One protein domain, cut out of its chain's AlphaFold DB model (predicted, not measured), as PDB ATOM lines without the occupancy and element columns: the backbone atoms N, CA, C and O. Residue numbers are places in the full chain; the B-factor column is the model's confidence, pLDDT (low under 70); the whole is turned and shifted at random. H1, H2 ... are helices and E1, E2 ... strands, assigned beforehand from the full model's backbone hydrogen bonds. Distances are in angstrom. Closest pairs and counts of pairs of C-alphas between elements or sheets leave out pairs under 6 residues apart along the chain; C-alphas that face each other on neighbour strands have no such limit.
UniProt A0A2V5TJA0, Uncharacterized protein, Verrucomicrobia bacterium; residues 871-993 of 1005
ATOM      1  N   VAL A 871       2.823  25.048 -46.929       88.75
ATOM      2  CA  VAL A 871       2.087  23.902 -46.398       88.75
ATOM      3  C   VAL A 871       1.390  24.236 -45.081       88.75
ATOM      4  O   VAL A 871       1.899  25.040 -44.312       88.75
ATOM      5  N   ILE A 872       0.258  23.599 -44.797       90.06
ATOM      6  CA  ILE A 872      -0.336  23.492 -43.467       90.06
ATOM      7  C   ILE A 872       0.541  22.533 -42.658       90.06
ATOM      8  O   ILE A 872       0.609  21.344 -42.984       90.06
ATOM      9  N   SER A 873       1.246  23.063 -41.658       91.12
ATOM     10  CA  SER A 873       2.170  22.320 -40.792       91.12
ATOM     11  C   SER A 873       1.514  21.836 -39.500       91.12
ATOM     12  O   SER A 873       1.875  20.770 -39.006       91.12
ATOM     13  N   GLU A 874       0.525  22.567 -38.979       91.31
ATOM     14  CA  GLU A 874      -0.194  22.215 -37.752       91.31
ATOM     15  C   GLU A 874      -1.662  22.655 -37.828       91.31
ATOM     16  O   GLU A 874      -1.986  23.691 -38.409       91.31
ATOM     17  N   ILE A 875      -2.553  21.861 -37.230       89.62
ATOM     18  CA  ILE A 875      -3.964  22.203 -37.023       89.62
ATOM     19  C   ILE A 875      -4.312  21.869 -35.572       89.62
ATOM     20  O   ILE A 875      -4.159  20.721 -35.144       89.62
ATOM     21  N   MET A 876      -4.799  22.861 -34.833       89.00
ATOM     22  CA  MET A 876      -5.419  22.695 -33.523       89.00
ATOM     23  C   MET A 876      -6.927  22.852 -33.680       89.00
ATOM     24  O   MET A 876      -7.424  23.974 -33.752       89.00
ATOM     25  N   TYR A 877      -7.625  21.723 -33.729       83.12
ATOM     26  CA  TYR A 877      -9.082  21.628 -33.705       83.12
ATOM     27  C   TYR A 877      -9.501  21.042 -32.350       83.12
ATOM     28  O   TYR A 877      -8.775  20.206 -31.798       83.12
ATOM     29  N   GLY A 878     -10.611  21.509 -31.781       81.31
ATOM     30  CA  GLY A 878     -11.145  20.964 -30.528       81.31
ATOM     31  C   GLY A 878     -10.237  21.060 -29.295       81.31
ATOM     32  O   GLY A 878      -9.957  20.052 -28.629       81.31
ATOM     33  N   PRO A 879      -9.717  22.251 -28.949       83.00
ATOM     34  CA  PRO A 879      -8.874  22.411 -27.775       83.00
ATOM     35  C   PRO A 879      -9.651  22.137 -26.476       83.00
ATOM     36  O   PRO A 879     -10.850  22.388 -26.362       83.00
ATOM     37  N   ALA A 880      -8.943  21.686 -25.433       80.12
ATOM     38  CA  ALA A 880      -9.523  21.563 -24.093       80.12
ATOM     39  C   ALA A 880     -10.126  22.907 -23.618       80.12
ATOM     40  O   ALA A 880      -9.622  23.957 -24.024       80.12
ATOM     41  N   PRO A 881     -11.139  22.906 -22.722       75.44
ATOM     42  CA  PRO A 881     -11.806  24.129 -22.277       75.44
ATOM     43  C   PRO A 881     -10.821  25.237 -21.887       75.44
ATOM     44  O   PRO A 881      -9.977  25.059 -21.008       75.44
ATOM     45  N   GLY A 882     -10.932  26.383 -22.560       79.19
ATOM     46  CA  GLY A 882     -10.035  27.526 -22.387       79.19
ATOM     47  C   GLY A 882      -8.814  27.554 -23.317       79.19
ATOM     48  O   GLY A 882      -8.033  28.498 -23.216       79.19
ATOM     49  N   GLY A 883      -8.622  26.586 -24.217       85.38
ATOM     50  CA  GLY A 883      -7.685  26.675 -25.346       85.38
ATOM     51  C   GLY A 883      -8.330  27.285 -26.600       85.38
ATOM     52  O   GLY A 883      -9.543  27.450 -26.638       85.38
ATOM     53  N   ASP A 884      -7.514  27.643 -27.595       89.88
ATOM     54  CA  ASP A 884      -7.954  28.263 -28.851       89.88
ATOM     55  C   ASP A 884      -7.552  27.412 -30.062       89.88
ATOM     56  O   ASP A 884      -6.496  26.774 -30.068       89.88
ATOM     57  N   GLU A 885      -8.389  27.455 -31.091       90.94
ATOM     58  CA  GLU A 885      -8.159  26.817 -32.383       90.94
ATOM     59  C   GLU A 885      -7.243  27.645 -33.287       90.94
ATOM     60  O   GLU A 885      -7.258  28.886 -33.256       90.94
ATOM     61  N   PHE A 886      -6.439  26.956 -34.101       93.25
ATOM     62  CA  PHE A 886      -5.571  27.592 -35.087       93.25
ATOM     63  C   PHE A 886      -5.133  26.645 -36.210       93.25
ATOM     64  O   PHE A 886      -5.076  25.427 -36.044       93.25
ATOM     65  N   VAL A 887      -4.729  27.241 -37.331       94.00
ATOM     66  CA  VAL A 887      -4.010  26.592 -38.431       94.00
ATOM     67  C   VAL A 887      -2.644  27.255 -38.584       94.00
ATOM     68  O   VAL A 887      -2.544  28.479 -38.674       94.00
ATOM     69  N   GLU A 888      -1.578  26.463 -38.616       94.94
ATOM     70  CA  GLU A 888      -0.223  26.929 -38.903       94.94
ATOM     71  C   GLU A 888       0.133  26.655 -40.366       94.94
ATOM     72  O   GLU A 888      -0.004  25.534 -40.857       94.94
ATOM     73  N   LEU A 889       0.620  27.686 -41.051       94.44
ATOM     74  CA  LEU A 889       1.221  27.591 -42.372       94.44
ATOM     75  C   LEU A 889       2.737  27.756 -42.285       94.44
ATOM     76  O   LEU A 889       3.231  28.676 -41.635       94.44
ATOM     77  N   GLN A 890       3.471  26.945 -43.037       94.31
ATOM     78  CA  GLN A 890       4.915  27.034 -43.201       94.31
ATOM     79  C   GLN A 890       5.277  27.287 -44.667       94.31
ATOM     80  O   GLN A 890       4.864  26.545 -45.556       94.31
ATOM     81  N   ASN A 891       6.118  28.289 -44.930       94.19
ATOM     82  CA  ASN A 891       6.838  28.400 -46.199       94.19
ATOM     83  C   ASN A 891       8.006  27.410 -46.186       94.19
ATOM     84  O   ASN A 891       8.959  27.596 -45.435       94.19
ATOM     85  N   ILE A 892       7.964  26.377 -47.020       92.12
ATOM     86  CA  ILE A 892       9.004  25.334 -47.062       92.12
ATOM     87  C   ILE A 892      10.162  25.671 -48.013       92.12
ATOM     88  O   ILE A 892      11.061  24.857 -48.217       92.12
ATOM     89  N   THR A 893      10.151  26.862 -48.614       92.19
ATOM     90  CA  THR A 893      11.168  27.303 -49.575       92.19
ATOM     91  C   THR A 893      12.241  28.182 -48.935       92.19
ATOM     92  O   THR A 893      12.073  28.739 -47.849       92.19
ATOM     93  N   SER A 894      13.353  28.360 -49.655       92.69
ATOM     94  CA  SER A 894      14.443  29.271 -49.285       92.69
ATOM     95  C   SER A 894      14.211  30.724 -49.730       92.69
ATOM     96  O   SER A 894      15.135  31.534 -49.679       92.69
ATOM     97  N   THR A 895      13.010  31.064 -50.203       94.31
ATOM     98  CA  THR A 895      12.672  32.376 -50.775       94.31
ATOM     99  C   THR A 895      11.438  32.974 -50.110       94.31
ATOM    100  O   THR A 895      10.626  32.249 -49.546       94.31
ATOM    101  N   ASN A 896      11.280  34.296 -50.189       93.38
ATOM    102  CA  ASN A 896      10.049  34.965 -49.763       93.38
ATOM    103  C   ASN A 896       8.853  34.466 -50.584       93.38
ATOM    104  O   ASN A 896       8.927  34.414 -51.811       93.38
ATOM    105  N   LEU A 897       7.751  34.155 -49.906       93.69
ATOM    106  CA  LEU A 897       6.510  33.698 -50.514       93.69
ATOM    107  C   LEU A 897       5.407  34.746 -50.311       93.69
ATOM    108  O   LEU A 897       4.867  34.841 -49.207       93.69
ATOM    109  N   PRO A 898       5.055  35.541 -51.335       93.56
ATOM    110  CA  PRO A 898       3.876  36.394 -51.263       93.56
ATOM    111  C   PRO A 898       2.606  35.533 -51.247       93.56
ATOM    112  O   PRO A 898       2.422  34.661 -52.100       93.56
ATOM    113  N   LEU A 899       1.708  35.796 -50.295       93.38
ATOM    114  CA  LEU A 899       0.374  35.186 -50.223       93.38
ATOM    115  C   LEU A 899      -0.654  35.977 -51.058       93.38
ATOM    116  O   LEU A 899      -1.826  36.090 -50.707       93.38
ATOM    117  N   PHE A 900      -0.198  36.498 -52.198       91.44
ATOM    118  CA  PHE A 900      -0.960  37.209 -53.223       91.44
ATOM    119  C   PHE A 900      -0.249  37.103 -54.581       91.44
ATOM    120  O   PHE A 900       0.924  36.726 -54.637       91.44
ATOM    121  N   ASP A 901      -0.950  37.406 -55.673       87.88
ATOM    122  CA  ASP A 901      -0.351  37.466 -57.010       87.88
ATOM    123  C   ASP A 901       0.464  38.758 -57.186       87.88
ATOM    124  O   ASP A 901      -0.033  39.860 -56.968       87.88
ATOM    125  N   SER A 902       1.732  38.655 -57.586       85.50
ATOM    126  CA  SER A 902       2.616  39.827 -57.692       85.50
ATOM    127  C   SER A 902       2.247  40.794 -58.822       85.50
ATOM    128  O   SER A 902       2.623  41.963 -58.765       85.50
ATOM    129  N   THR A 903       1.553  40.311 -59.852       87.56
ATOM    130  CA  THR A 903       1.091  41.101 -61.002       87.56
ATOM    131  C   THR A 903      -0.298  41.681 -60.738       87.56
ATOM    132  O   THR A 903      -0.583  42.806 -61.146       87.56
ATOM    133  N   TYR A 904      -1.132  40.953 -59.990       87.81
ATOM    134  CA  TYR A 904      -2.479  41.341 -59.576       87.81
ATOM    135  C   TYR A 904      -2.620  41.293 -58.042       87.81
ATOM    136  O   TYR A 904      -3.289  40.402 -57.522       87.81
ATOM    137  N   PRO A 905      -2.055  42.254 -57.282       87.94
ATOM    138  CA  PRO A 905      -1.936  42.145 -55.821       87.94
ATOM    139  C   PRO A 905      -3.244  42.052 -55.035       87.94
ATOM    140  O   PRO A 905      -3.221  41.647 -53.878       87.94
ATOM    141  N   MET A 906      -4.375  42.411 -55.652       86.81
ATOM    142  CA  MET A 906      -5.712  42.240 -55.069       86.81
ATOM    143  C   MET A 906      -6.179  40.777 -55.071       86.81
ATOM    144  O   MET A 906      -7.071  40.418 -54.308       86.81
ATOM    145  N   ASN A 907      -5.567  39.924 -55.894       89.31
ATOM    146  CA  ASN A 907      -5.823  38.494 -55.908       89.31
ATOM    147  C   ASN A 907      -4.940  37.848 -54.839       89.31
ATOM    148  O   ASN A 907      -3.738  37.655 -55.035       89.31
ATOM    149  N   THR A 908      -5.526  37.529 -53.690       92.62
ATOM    150  CA  THR A 908      -4.812  36.921 -52.562       92.62
ATOM    151  C   THR A 908      -5.061  35.424 -52.466       92.62
ATOM    152  O   THR A 908      -6.002  34.908 -53.068       92.62
ATOM    153  N   TRP A 909      -4.193  34.705 -51.748       93.25
ATOM    154  CA  TRP A 909      -4.410  33.288 -51.438       93.25
ATOM    155  C   TRP A 909      -5.662  33.115 -50.572       93.25
ATOM    156  O   TRP A 909      -6.092  34.046 -49.887       93.25
ATOM    157  N   LYS A 910      -6.217  31.904 -50.567       92.38
ATOM    158  CA  LYS A 910      -7.384  31.532 -49.762       92.38
ATOM    159  C   LYS A 910      -7.133  30.245 -48.992       92.38
ATOM    160  O   LYS A 910      -6.358  29.400 -49.433       92.38
ATOM    161  N   LEU A 911      -7.798  30.098 -47.856       89.00
ATOM    162  CA  LEU A 911      -7.941  28.839 -47.144       89.00
ATOM    163  C   LEU A 911      -9.432  28.481 -47.113       89.00
ATOM    164  O   LEU A 911     -10.179  28.985 -46.277       89.00
ATOM    165  N   GLU A 912      -9.842  27.653 -48.075       82.56
ATOM    166  CA  GLU A 912     -11.188  27.072 -48.173       82.56
ATOM    167  C   GLU A 912     -11.401  26.100 -47.000       82.56
ATOM    168  O   GLU A 912     -10.462  25.395 -46.608       82.56
ATOM    169  N   GLY A 913     -12.605  26.097 -46.429       78.69
ATOM    170  CA  GLY A 913     -12.928  25.522 -45.118       78.69
ATOM    171  C   GLY A 913     -13.033  26.623 -44.058       78.69
ATOM    172  O   GLY A 913     -14.103  26.921 -43.551       78.69
ATOM    173  N   LEU A 914     -11.963  27.394 -43.845       83.12
ATOM    174  CA  LEU A 914     -12.005  28.511 -42.888       83.12
ATOM    175  C   LEU A 914     -12.564  29.824 -43.453       83.12
ATOM    176  O   LEU A 914     -12.509  30.847 -42.766       83.12
ATOM    177  N   ASP A 915     -13.042  29.818 -44.700       84.19
ATOM    178  CA  ASP A 915     -13.523  30.990 -45.444       84.19
ATOM    179  C   ASP A 915     -12.565  32.195 -45.368       84.19
ATOM    180  O   ASP A 915     -12.959  33.364 -45.328       84.19
ATOM    181  N   TYR A 916     -11.257  31.916 -45.344       90.56
ATOM    182  CA  TYR A 916     -10.243  32.932 -45.091       90.56
ATOM    183  C   TYR A 916      -9.521  33.349 -46.370       90.56
ATOM    184  O   TYR A 916      -8.842  32.542 -47.004       90.56
ATOM    185  N   SER A 917      -9.602  34.632 -46.723       92.06
ATOM    186  CA  SER A 917      -8.749  35.238 -47.754       92.06
ATOM    187  C   SER A 917      -7.591  35.974 -47.092       92.06
ATOM    188  O   SER A 917      -7.795  36.801 -46.201       92.06
ATOM    189  N   PHE A 918      -6.365  35.690 -47.527       93.25
ATOM    190  CA  PHE A 918      -5.190  36.357 -46.979       93.25
ATOM    191  C   PHE A 918      -5.211  37.852 -47.338       93.25
ATOM    192  O   PHE A 918      -5.644  38.211 -48.434       93.25
ATOM    193  N   PRO A 919      -4.754  38.747 -46.448       90.44
ATOM    194  CA  PRO A 919      -4.608  40.155 -46.791       90.44
ATOM    195  C   PRO A 919      -3.574  40.374 -47.901       90.44
ATOM    196  O   PRO A 919      -2.619  39.605 -48.054       90.44
ATOM    197  N   THR A 920      -3.731  41.470 -48.640       85.75
ATOM    198  CA  THR A 920      -2.712  41.947 -49.581       85.75
ATOM    199  C   THR A 920      -1.401  42.245 -48.843       85.75
ATOM    200  O   THR A 920      -1.411  42.558 -47.654       85.75
ATOM    201  N   GLU A 921      -0.266  42.165 -49.541       85.75
ATOM    202  CA  GLU A 921       1.077  42.470 -49.004       85.75
ATOM    203  C   GLU A 921       1.619  41.499 -47.935       85.75
ATOM    204  O   GLU A 921       2.741  41.673 -47.455       85.75
ATOM    205  N   VAL A 922       0.897  40.426 -47.594       92.00
ATOM    206  CA  VAL A 922       1.428  39.386 -46.700       92.00
ATOM    207  C   VAL A 922       2.501  38.576 -47.423       92.00
ATOM    208  O   VAL A 922       2.238  37.906 -48.422       92.00
ATOM    209  N   VAL A 923       3.723  38.610 -46.888       93.31
ATOM    210  CA  VAL A 923       4.870  37.849 -47.396       93.31
ATOM    211  C   VAL A 923       5.408  36.946 -46.296       93.31
ATOM    212  O   VAL A 923       5.829  37.412 -45.237       93.31
ATOM    213  N   LEU A 924       5.428  35.644 -46.566       93.31
ATOM    214  CA  LEU A 924       5.978  34.643 -45.667       93.31
ATOM    215  C   LEU A 924       7.471  34.455 -45.962       93.31
ATOM    216  O   LEU A 924       7.856  34.083 -47.073       93.31
ATOM    217  N   GLY A 925       8.328  34.745 -44.983       92.44
ATOM    218  CA  GLY A 925       9.782  34.630 -45.142       92.44
ATOM    219  C   GLY A 925      10.254  33.186 -45.389       92.44
ATOM    220  O   GLY A 925       9.479  32.251 -45.175       92.44
ATOM    221  N   PRO A 926      11.514  32.977 -45.818       93.69
ATOM    222  CA  PRO A 926      12.085  31.647 -46.034       93.69
ATOM    223  C   PRO A 926      11.995  30.793 -44.769       93.69
ATOM    224  O   PRO A 926      12.336  31.280 -43.688       93.69
ATOM    225  N   SER A 927      11.543  29.542 -44.889       93.44
ATOM    226  CA  SER A 927      11.311  28.643 -43.741       93.44
ATOM    227  C   SER A 927      10.400  29.231 -42.644       93.44
ATOM    228  O   SER A 927      10.430  28.770 -41.503       93.44
ATOM    229  N   GLY A 928       9.645  30.290 -42.955       93.81
ATOM    230  CA  GLY A 928       8.843  31.050 -42.004       93.81
ATOM    231  C   GLY A 928       7.490  30.406 -41.727       93.81
ATOM    232  O   GLY A 928       6.938  29.719 -42.584       93.81
ATOM    233  N   TYR A 929       6.950  30.686 -40.543       95.75
ATOM    234  CA  TYR A 929       5.643  30.215 -40.089       95.75
ATOM    235  C   TYR A 929       4.657  31.374 -39.987       95.75
ATOM    236  O   TYR A 929       5.067  32.497 -39.684       95.75
ATOM    237  N   LEU A 930       3.374  31.095 -40.193       96.25
ATOM    238  CA  LEU A 930       2.247  31.994 -39.966       96.25
ATOM    239  C   LEU A 930       1.134  31.221 -39.274       96.25
ATOM    240  O   LEU A 930       0.815  30.109 -39.672       96.25
ATOM    241  N   LEU A 931       0.526  31.833 -38.264       96.81
ATOM    242  CA  LEU A 931      -0.633  31.280 -37.574       96.81
ATOM    243  C   LEU A 931      -1.894  31.998 -38.031       96.81
ATOM    244  O   LEU A 931      -1.921  33.227 -38.088       96.81
ATOM    245  N   LEU A 932      -2.934  31.233 -38.321       95.94
ATOM    246  CA  LEU A 932      -4.280  31.702 -38.592       95.94
ATOM    247  C   LEU A 932      -5.180  31.219 -37.448       95.94
ATOM    248  O   LEU A 932      -5.272  30.020 -37.213       95.94
ATOM    249  N   VAL A 933      -5.774  32.140 -36.689       95.31
ATOM    250  CA  VAL A 933      -6.417  31.840 -35.392       95.31
ATOM    251  C   VAL A 933      -7.905  32.184 -35.401       95.31
ATOM    252  O   VAL A 933      -8.300  33.125 -36.086       95.31
ATOM    253  N   ALA A 934      -8.721  31.463 -34.624       89.00
ATOM    254  CA  ALA A 934     -10.163  31.737 -34.490       89.00
ATOM    255  C   ALA A 934     -10.456  32.964 -33.607       89.00
ATOM    256  O   ALA A 934     -11.539  33.544 -33.638       89.00
ATOM    257  N   THR A 935      -9.492  33.352 -32.771       88.50
ATOM    258  CA  THR A 935      -9.644  34.426 -31.786       88.50
ATOM    259  C   THR A 935      -8.914  35.695 -32.218       88.50
ATOM    260  O   THR A 935      -8.330  35.784 -33.296       88.50
ATOM    261  N   ASN A 936      -8.940  36.734 -31.381       92.81
ATOM    262  CA  ASN A 936      -8.185  37.948 -31.663       92.81
ATOM    263  C   ASN A 936      -6.663  37.650 -31.699       92.81
ATOM    264  O   ASN A 936      -6.120  37.197 -30.685       92.81
ATOM    265  N   PRO A 937      -5.939  37.987 -32.788       95.00
ATOM    266  CA  PRO A 937      -4.512  37.690 -32.925       95.00
ATOM    267  C   PRO A 937      -3.611  38.224 -31.805       95.00
ATOM    268  O   PRO A 937      -2.625  37.580 -31.442       95.00
ATOM    269  N   ALA A 938      -3.927  39.393 -31.232       93.38
ATOM    270  CA  ALA A 938      -3.145  39.970 -30.141       93.38
ATOM    271  C   ALA A 938      -3.357  39.204 -28.826       93.38
ATOM    272  O   ALA A 938      -2.397  38.975 -28.088       93.38
ATOM    273  N   ILE A 939      -4.593  38.766 -28.566       92.75
ATOM    274  CA  ILE A 939      -4.935  37.944 -27.397       92.75
ATOM    275  C   ILE A 939      -4.285  36.567 -27.523       92.75
ATOM    276  O   ILE A 939      -3.595  36.143 -26.597       92.75
ATOM    277  N   PHE A 940      -4.428  35.912 -28.678       95.19
ATOM    278  CA  PHE A 940      -3.799  34.620 -28.949       95.19
ATOM    279  C   PHE A 940      -2.280  34.700 -28.770       95.19
ATOM    280  O   PHE A 940      -1.680  33.910 -28.040       95.19
ATOM    281  N   ARG A 941      -1.647  35.720 -29.367       96.50
ATOM    282  CA  ARG A 941      -0.206  35.956 -29.228       96.50
ATOM    283  C   ARG A 941       0.214  36.094 -27.770       96.50
ATOM    284  O   ARG A 941       1.210  35.488 -27.384       96.50
ATOM    285  N   ALA A 942      -0.505  36.890 -26.979       94.25
ATOM    286  CA  ALA A 942      -0.190  37.095 -25.569       94.25
ATOM    287  C   ALA A 942      -0.358  35.802 -24.756       94.25
ATOM    288  O   ALA A 942       0.519  35.456 -23.967       94.25
ATOM    289  N   LYS A 943      -1.446  35.062 -24.995       94.00
ATOM    290  CA  LYS A 943      -1.775  33.809 -24.305       94.00
ATOM    291  C   LYS A 943      -0.746  32.708 -24.563       94.00
ATOM    292  O   LYS A 943      -0.293  32.070 -23.618       94.00
ATOM    293  N   TYR A 944      -0.340  32.524 -25.818       94.25
ATOM    294  CA  TYR A 944       0.597  31.467 -26.225       94.25
ATOM    295  C   TYR A 944       2.053  31.932 -26.339       94.25
ATOM    296  O   TYR A 944       2.922  31.151 -26.716       94.25
ATOM    297  N   SER A 945       2.351  33.191 -25.998       95.69
ATOM    298  CA  SER A 945       3.695  33.780 -26.105       95.69
ATOM    299  C   SER A 945       4.315  33.644 -27.508       95.69
ATOM    300  O   SER A 945       5.517  33.402 -27.651       95.69
ATOM    301  N   VAL A 946       3.503  33.808 -28.562       94.31
ATOM    302  CA  VAL A 946       3.958  33.647 -29.953       94.31
ATOM    303  C   VAL A 946       4.994  34.733 -30.301       94.31
ATOM    304  O   VAL A 946       4.680  35.928 -30.201       94.31
ATOM    305  N   PRO A 947       6.210  34.379 -30.767       94.12
ATOM    306  CA  PRO A 947       7.245  35.351 -31.117       94.12
ATOM    307  C   PRO A 947       6.774  36.373 -32.158       94.12
ATOM    308  O   PRO A 947       6.144  36.002 -33.145       94.12
ATOM    309  N   VAL A 948       7.145  37.651 -31.999       90.56
ATOM    310  CA  VAL A 948       6.726  38.751 -32.902       90.56
ATOM    311  C   VAL A 948       7.060  38.502 -34.379       90.56
ATOM    312  O   VAL A 948       6.359  38.983 -35.259       90.56
ATOM    313  N   ARG A 949       8.103  37.706 -34.651       89.44
ATOM    314  CA  ARG A 949       8.526  37.323 -36.006       89.44
ATOM    315  C   ARG A 949       7.571  36.363 -36.725       89.44
ATOM    316  O   ARG A 949       7.707  36.208 -37.929       89.44
ATOM    317  N   VAL A 950       6.681  35.685 -35.997       94.12
ATOM    318  CA  VAL A 950       5.656  34.793 -36.558       94.12
ATOM    319  C   VAL A 950       4.390  35.627 -36.734       94.12
ATOM    320  O   VAL A 950       3.829  36.061 -35.718       94.12
ATOM    321  N   PRO A 951       3.943  35.911 -37.971       94.62
ATOM    322  CA  PRO A 951       2.665  36.569 -38.202       94.62
ATOM    323  C   PRO A 951       1.528  35.741 -37.601       94.62
ATOM    324  O   PRO A 951       1.506  34.520 -37.730       94.62
ATOM    325  N   VAL A 952       0.601  36.418 -36.924       96.06
ATOM    326  CA  VAL A 952      -0.640  35.818 -36.422       96.06
ATOM    327  C   VAL A 952      -1.764  36.602 -37.076       96.06
ATOM    328  O   VAL A 952      -1.865  37.812 -36.866       96.06
ATOM    329  N   LEU A 953      -2.539  35.925 -37.910       95.62
ATOM    330  CA  LEU A 953      -3.667  36.459 -38.655       95.62
ATOM    331  C   LEU A 953      -4.972  35.865 -38.118       95.62
ATOM    332  O   LEU A 953      -4.970  34.801 -37.509       95.62
ATOM    333  N   GLY A 954      -6.079  36.567 -38.332       91.06
ATOM    334  CA  GLY A 954      -7.405  36.177 -37.862       91.06
ATOM    335  C   GLY A 954      -8.189  37.372 -37.300       91.06
ATOM    336  O   GLY A 954      -7.720  38.512 -37.411       91.06
ATOM    337  N   PRO A 955      -9.348  37.135 -36.663       91.00
ATOM    338  CA  PRO A 955     -10.009  35.833 -36.584       91.00
ATOM    339  C   PRO A 955     -10.428  35.338 -37.977       91.00
ATOM    340  O   PRO A 955     -10.796  36.153 -38.826       91.00
ATOM    341  N   TYR A 956     -10.315  34.037 -38.246       86.88
ATOM    342  CA  TYR A 956     -10.942  33.459 -39.438       86.88
ATOM    343  C   TYR A 956     -12.454  33.259 -39.214       86.88
ATOM    344  O   TYR A 956     -12.854  33.040 -38.072       86.88
ATOM    345  N   PRO A 957     -13.288  33.382 -40.263       75.69
ATOM    346  CA  PRO A 957     -14.746  33.296 -40.138       75.69
ATOM    347  C   PRO A 957     -15.312  31.867 -40.093       75.69
ATOM    348  O   PRO A 957     -16.366  31.679 -39.495       75.69
ATOM    349  N   GLY A 958     -14.650  30.877 -40.707       74.62
ATOM    350  CA  GLY A 958     -15.094  29.476 -40.670       74.62
ATOM    351  C   GLY A 958     -14.839  28.776 -39.325       74.62
ATOM    352  O   GLY A 958     -14.375  29.389 -38.363       74.62
ATOM    353  N   LEU A 959     -15.121  27.471 -39.249       74.31
ATOM    354  CA  LEU A 959     -15.012  26.672 -38.020       74.31
ATOM    355  C   LEU A 959     -14.262  25.367 -38.279       74.31
ATOM    356  O   LEU A 959     -14.699  24.583 -39.115       74.31
ATOM    357  N   LEU A 960     -13.246  25.064 -37.465       76.50
ATOM    358  CA  LEU A 960     -12.624  23.740 -37.470       76.50
ATOM    359  C   LEU A 960     -13.559  22.735 -36.787       76.50
ATOM    360  O   LEU A 960     -13.550  22.569 -35.572       76.50
ATOM    361  N   GLN A 961     -14.399  22.063 -37.570       65.94
ATOM    362  CA  GLN A 961     -15.411  21.161 -37.024       65.94
ATOM    363  C   GLN A 961     -14.798  19.910 -36.374       65.94
ATOM    364  O   GLN A 961     -13.979  19.213 -36.974       65.94
ATOM    365  N   GLU A 962     -15.307  19.551 -35.193       58.22
ATOM    366  CA  GLU A 962     -14.982  18.304 -34.472       58.22
ATOM    367  C   GLU A 962     -15.360  17.031 -35.256       58.22
ATOM    368  O   GLU A 962     -14.852  15.940 -34.991       58.22
ATOM    369  N   SER A 963     -16.270  17.163 -36.226       53.31
ATOM    370  CA  SER A 963     -16.708  16.107 -37.145       53.31
ATOM    371  C   SER A 963     -15.807  15.937 -38.374       53.31
ATOM    372  O   SER A 963     -16.004  14.982 -39.122       53.31
ATOM    373  N   GLY A 964     -14.807  16.806 -38.566       57.31
ATOM    374  CA  GLY A 964     -13.793  16.683 -39.610       57.31
ATOM    375  C   GLY A 964     -14.015  17.585 -40.823       57.31
ATOM    376  O   GLY A 964     -14.557  17.161 -41.838       57.31
ATOM    377  N   GLU A 965     -13.504  18.811 -40.760       66.50
ATOM    378  CA  GLU A 965     -13.494  19.740 -41.895       66.50
ATOM    379  C   GLU A 965     -12.403  19.404 -42.937       66.50
ATOM    380  O   GLU A 965     -11.322  18.913 -42.596       66.50
ATOM    381  N   ARG A 966     -12.662  19.694 -44.223       73.19
ATOM    382  CA  ARG A 966     -11.672  19.608 -45.312       73.19
ATOM    383  C   ARG A 966     -11.093  20.992 -45.611       73.19
ATOM    384  O   ARG A 966     -11.769  21.826 -46.199       73.19
ATOM    385  N   LEU A 967      -9.812  21.195 -45.307       80.88
ATOM    386  CA  LEU A 967      -9.109  22.448 -45.615       80.88
ATOM    387  C   LEU A 967      -8.429  22.396 -46.988       80.88
ATOM    388  O   LEU A 967      -7.706  21.432 -47.282       80.88
ATOM    389  N   LYS A 968      -8.584  23.449 -47.807       85.19
ATOM    390  CA  LYS A 968      -7.802  23.640 -49.044       85.19
ATOM    391  C   LYS A 968      -7.070  24.980 -49.042       85.19
ATOM    392  O   LYS A 968      -7.688  26.039 -49.043       85.19
ATOM    393  N   LEU A 969      -5.739  24.944 -49.106       88.19
ATOM    394  CA  LEU A 969      -4.932  26.146 -49.319       88.19
ATOM    395  C   LEU A 969      -4.844  26.424 -50.822       88.19
ATOM    396  O   LEU A 969      -4.262  25.630 -51.563       88.19
ATOM    397  N   GLN A 970      -5.402  27.545 -51.267       88.56
ATOM    398  CA  GLN A 970      -5.542  27.907 -52.672       88.56
ATOM    399  C   GLN A 970      -4.740  29.153 -53.022       88.56
ATOM    400  O   GLN A 970      -4.721  30.144 -52.289       88.56
ATOM    401  N   ARG A 971      -4.105  29.117 -54.190       89.12
ATOM    402  CA  ARG A 971      -3.367  30.242 -54.760       89.12
ATOM    403  C   ARG A 971      -4.099  30.759 -56.002       89.12
ATOM    404  O   ARG A 971      -4.419  29.932 -56.853       89.12
ATOM    405  N   PRO A 972      -4.284  32.079 -56.162       86.81
ATOM    406  CA  PRO A 972      -4.809  32.634 -57.404       86.81
ATOM    407  C   PRO A 972      -3.851  32.375 -58.577       86.81
ATOM    408  O   PRO A 972      -2.629  32.346 -58.400       86.81
ATOM    409  N   ASP A 973      -4.407  32.182 -59.764       82.31
ATOM    410  CA  ASP A 973      -3.675  32.198 -61.028       82.31
ATOM    411  C   ASP A 973      -3.949  33.492 -61.811       82.31
ATOM    412  O   ASP A 973      -4.691  34.377 -61.370       82.31
ATOM    413  N   THR A 974      -3.327  33.606 -62.981       81.31
ATOM    414  CA  THR A 974      -3.562  34.705 -63.920       81.31
ATOM    415  C   THR A 974      -5.058  34.788 -64.261       81.31
ATOM    416  O   THR A 974      -5.636  33.767 -64.631       81.31
ATOM    417  N   PRO A 975      -5.704  35.967 -64.156       81.06
ATOM    418  CA  PRO A 975      -7.114  36.111 -64.497       81.06
ATOM    419  C   PRO A 975      -7.398  35.722 -65.952       81.06
ATOM    420  O   PRO A 975      -6.773  36.248 -66.876       81.06
ATOM    421  N   GLU A 976      -8.380  34.851 -66.153       75.69
ATOM    422  CA  GLU A 976      -8.896  34.480 -67.465       75.69
ATOM    423  C   GLU A 976     -10.002  35.459 -67.880       75.69
ATOM    424  O   GLU A 976     -10.962  35.711 -67.143       75.69
ATOM    425  N   VAL A 977      -9.875  36.037 -69.077       68.06
ATOM    426  CA  VAL A 977     -10.887  36.937 -69.643       68.06
ATOM    427  C   VAL A 977     -11.835  36.115 -70.509       68.06
ATOM    428  O   VAL A 977     -11.499  35.736 -71.629       68.06
ATOM    429  N   THR A 978     -13.040  35.864 -70.003       59.78
ATOM    430  CA  THR A 978     -14.135  35.293 -70.798       59.78
ATOM    431  C   THR A 978     -14.919  36.419 -71.491       59.78
ATOM    432  O   THR A 978     -14.857  37.570 -71.051       59.78
ATOM    433  N   PRO A 979     -15.706  36.139 -72.548       47.69
ATOM    434  CA  PRO A 979     -16.495  37.163 -73.246       47.69
ATOM    435  C   PRO A 979     -17.478  37.941 -72.354       47.69
ATOM    436  O   PRO A 979     -17.924  39.018 -72.744       47.69
ATOM    437  N   THR A 980     -17.834  37.403 -71.183       44.97
ATOM    438  CA  THR A 980     -18.847  37.964 -70.280       44.97
ATOM    439  C   THR A 980     -18.324  38.343 -68.896       44.97
ATOM    440  O   THR A 980     -19.034  39.059 -68.205       44.97
ATOM    441  N   ASN A 981     -17.132  37.890 -68.479       57.16
ATOM    442  CA  ASN A 981     -16.560  38.143 -67.146       57.16
ATOM    443  C   ASN A 981     -15.038  37.907 -67.097       57.16
ATOM    444  O   ASN A 981     -14.491  37.138 -67.888       57.16
ATOM    445  N   VAL A 982     -14.365  38.506 -66.113       72.88
ATOM    446  CA  VAL A 982     -12.991  38.142 -65.724       72.88
ATOM    447  C   VAL A 982     -13.071  37.179 -64.540       72.88
ATOM    448  O   VAL A 982     -13.666  37.526 -63.520       72.88
ATOM    449  N   VAL A 983     -12.493  35.986 -64.667       77.12
ATOM    450  CA  VAL A 983     -12.471  34.955 -63.616       77.12
ATOM    451  C   VAL A 983     -11.030  34.751 -63.158       77.12
ATOM    452  O   VAL A 983     -10.127  34.681 -63.982       77.12
ATOM    453  N   VAL A 984     -10.792  34.674 -61.848       80.38
ATOM    454  CA  VAL A 984      -9.471  34.349 -61.285       80.38
ATOM    455  C   VAL A 984      -9.483  32.877 -60.876       80.38
ATOM    456  O   VAL A 984     -10.174  32.553 -59.906       80.38
ATOM    457  N   PRO A 985      -8.765  31.979 -61.574       78.44
ATOM    458  CA  PRO A 985      -8.681  30.580 -61.169       78.44
ATOM    459  C   PRO A 985      -7.972  30.458 -59.816       78.44
ATOM    460  O   PRO A 985      -6.977  31.137 -59.566       78.44
ATOM    461  N   TYR A 986      -8.465  29.588 -58.935       82.00
ATOM    462  CA  TYR A 986      -7.854  29.321 -57.631       82.00
ATOM    463  C   TYR A 986      -7.326  27.888 -57.589       82.00
ATOM    464  O   TYR A 986      -8.080  26.927 -57.485       82.00
ATOM    465  N   ILE A 987      -6.003  27.748 -57.665       80.69
ATOM    466  CA  ILE A 987      -5.326  26.454 -57.706       80.69
ATOM    467  C   ILE A 987      -5.114  25.942 -56.285       80.69
ATOM    468  O   ILE A 987      -4.361  26.541 -55.504       80.69
ATOM    469  N   THR A 988      -5.688  24.783 -55.974       77.69
ATOM    470  CA  THR A 988      -5.429  24.069 -54.720       77.69
ATOM    471  C   THR A 988      -3.966  23.618 -54.649       77.69
ATOM    472  O   THR A 988      -3.471  22.863 -55.485       77.69
ATOM    473  N   ARG A 989      -3.238  24.098 -53.635       75.50
ATOM    474  CA  ARG A 989      -1.831  23.754 -53.358       75.50
ATOM    475  C   ARG A 989      -1.671  22.665 -52.310       75.50
ATOM    476  O   ARG A 989      -0.683  21.937 -52.349       75.50
ATOM    477  N   GLN A 990      -2.629  22.554 -51.400       64.25
ATOM    478  CA  GLN A 990      -2.698  21.484 -50.415       64.25
ATOM    479  C   GLN A 990      -4.149  21.245 -50.025       64.25
ATOM    480  O   GLN A 990      -4.898  22.199 -49.827       64.25
ATOM    481  N   ARG A 991      -4.511  19.970 -49.876       63.84
ATOM    482  CA  ARG A 991      -5.787  19.516 -49.322       63.84
ATOM    483  C   ARG A 991      -5.494  18.693 -48.068       63.84
ATOM    484  O   ARG A 991      -4.630  17.816 -48.111       63.84
ATOM    485  N   HIS A 992      -6.191  18.966 -46.971       58.84
ATOM    486  CA  HIS A 992      -6.175  18.110 -45.784       58.84
ATOM    487  C   HIS A 992      -7.496  17.323 -45.710       58.84
ATOM    488  O   HIS A 992      -8.550  17.935 -45.892       58.84
ATOM    489  N   PRO A 993      -7.474  15.984 -45.544       52.72
ATOM    490  CA  PRO A 993      -8.697  15.195 -45.431       52.72
ATOM    491  C   PRO A 993      -9.477  15.532 -44.145       52.72
ATOM    492  O   PRO A 993      -8.891  16.108 -43.225       52.72
TER     493      PRO A 993
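Overview. This is residues 871 to 993 of the 1005 residues of an uncharacterized protein of Verrucomicrobia bacterium (UniProt A0A2V5TJA0). Little regular structure: two small three-stranded sheets, E1-E2-E4 and E3-E5-E6, sit side by side amid long loops; H1 grazes the first, and residues 977 to 982 stick out beyond the E5-E6 hairpin. The printed part has 123 residues, 41 in one helix and six strands (E1 E2 E3 E4 H1 E5 E6): mostly strand, both sheets antiparallel. It is compact, radius of gyration of the C-alphas 15.3 A, spanning 53 by 33 by 22 A.

Arrangement. Start at E1, residues 871 to 876, a hairpin with E2, residues 886 to 891; N 873 and O 888, 2.9 A apart, are within hydrogen-bond range. Antiparallel to E2 is E4, residues 929 to 933, with N 889 and O 930 at 2.8 A. H1, residues 937 to 944, has every O i to N i+4 pair within range and only grazes this sheet; its closest C-alphas with E4 are Phe 940 and Val 933, 7.5 A. E3, residues 910 to 912, is antiparallel to E5, residues 967 to 972: N 910 and O 970, 2.9 A. E5 and E6, residues 986 to 992, form a hairpin: N 971 and O 987, 2.9 A. The closest C-alphas of E1 and E6, Val 871 and Gln 990, are 6.7 A apart.

Along the chain. Find C-alpha 871 at (2.087, 23.902, -46.398), where E1 begins; E2 is 16.7 A long. E6 runs 16.4 A to C-alpha 992 at (-6.175, 18.110, -45.784).

Size, cuts and confidence. The printed part has no cut; the farthest C-alphas, Pro 881 and Pro 979, are 52.8 A apart. Links E2 to E3, E3 to E4, H1 to E5 and E5 to E6 are long. Look for pLDDT under 70 at residues 961 to 965, 977 to 981 and 990 to 993.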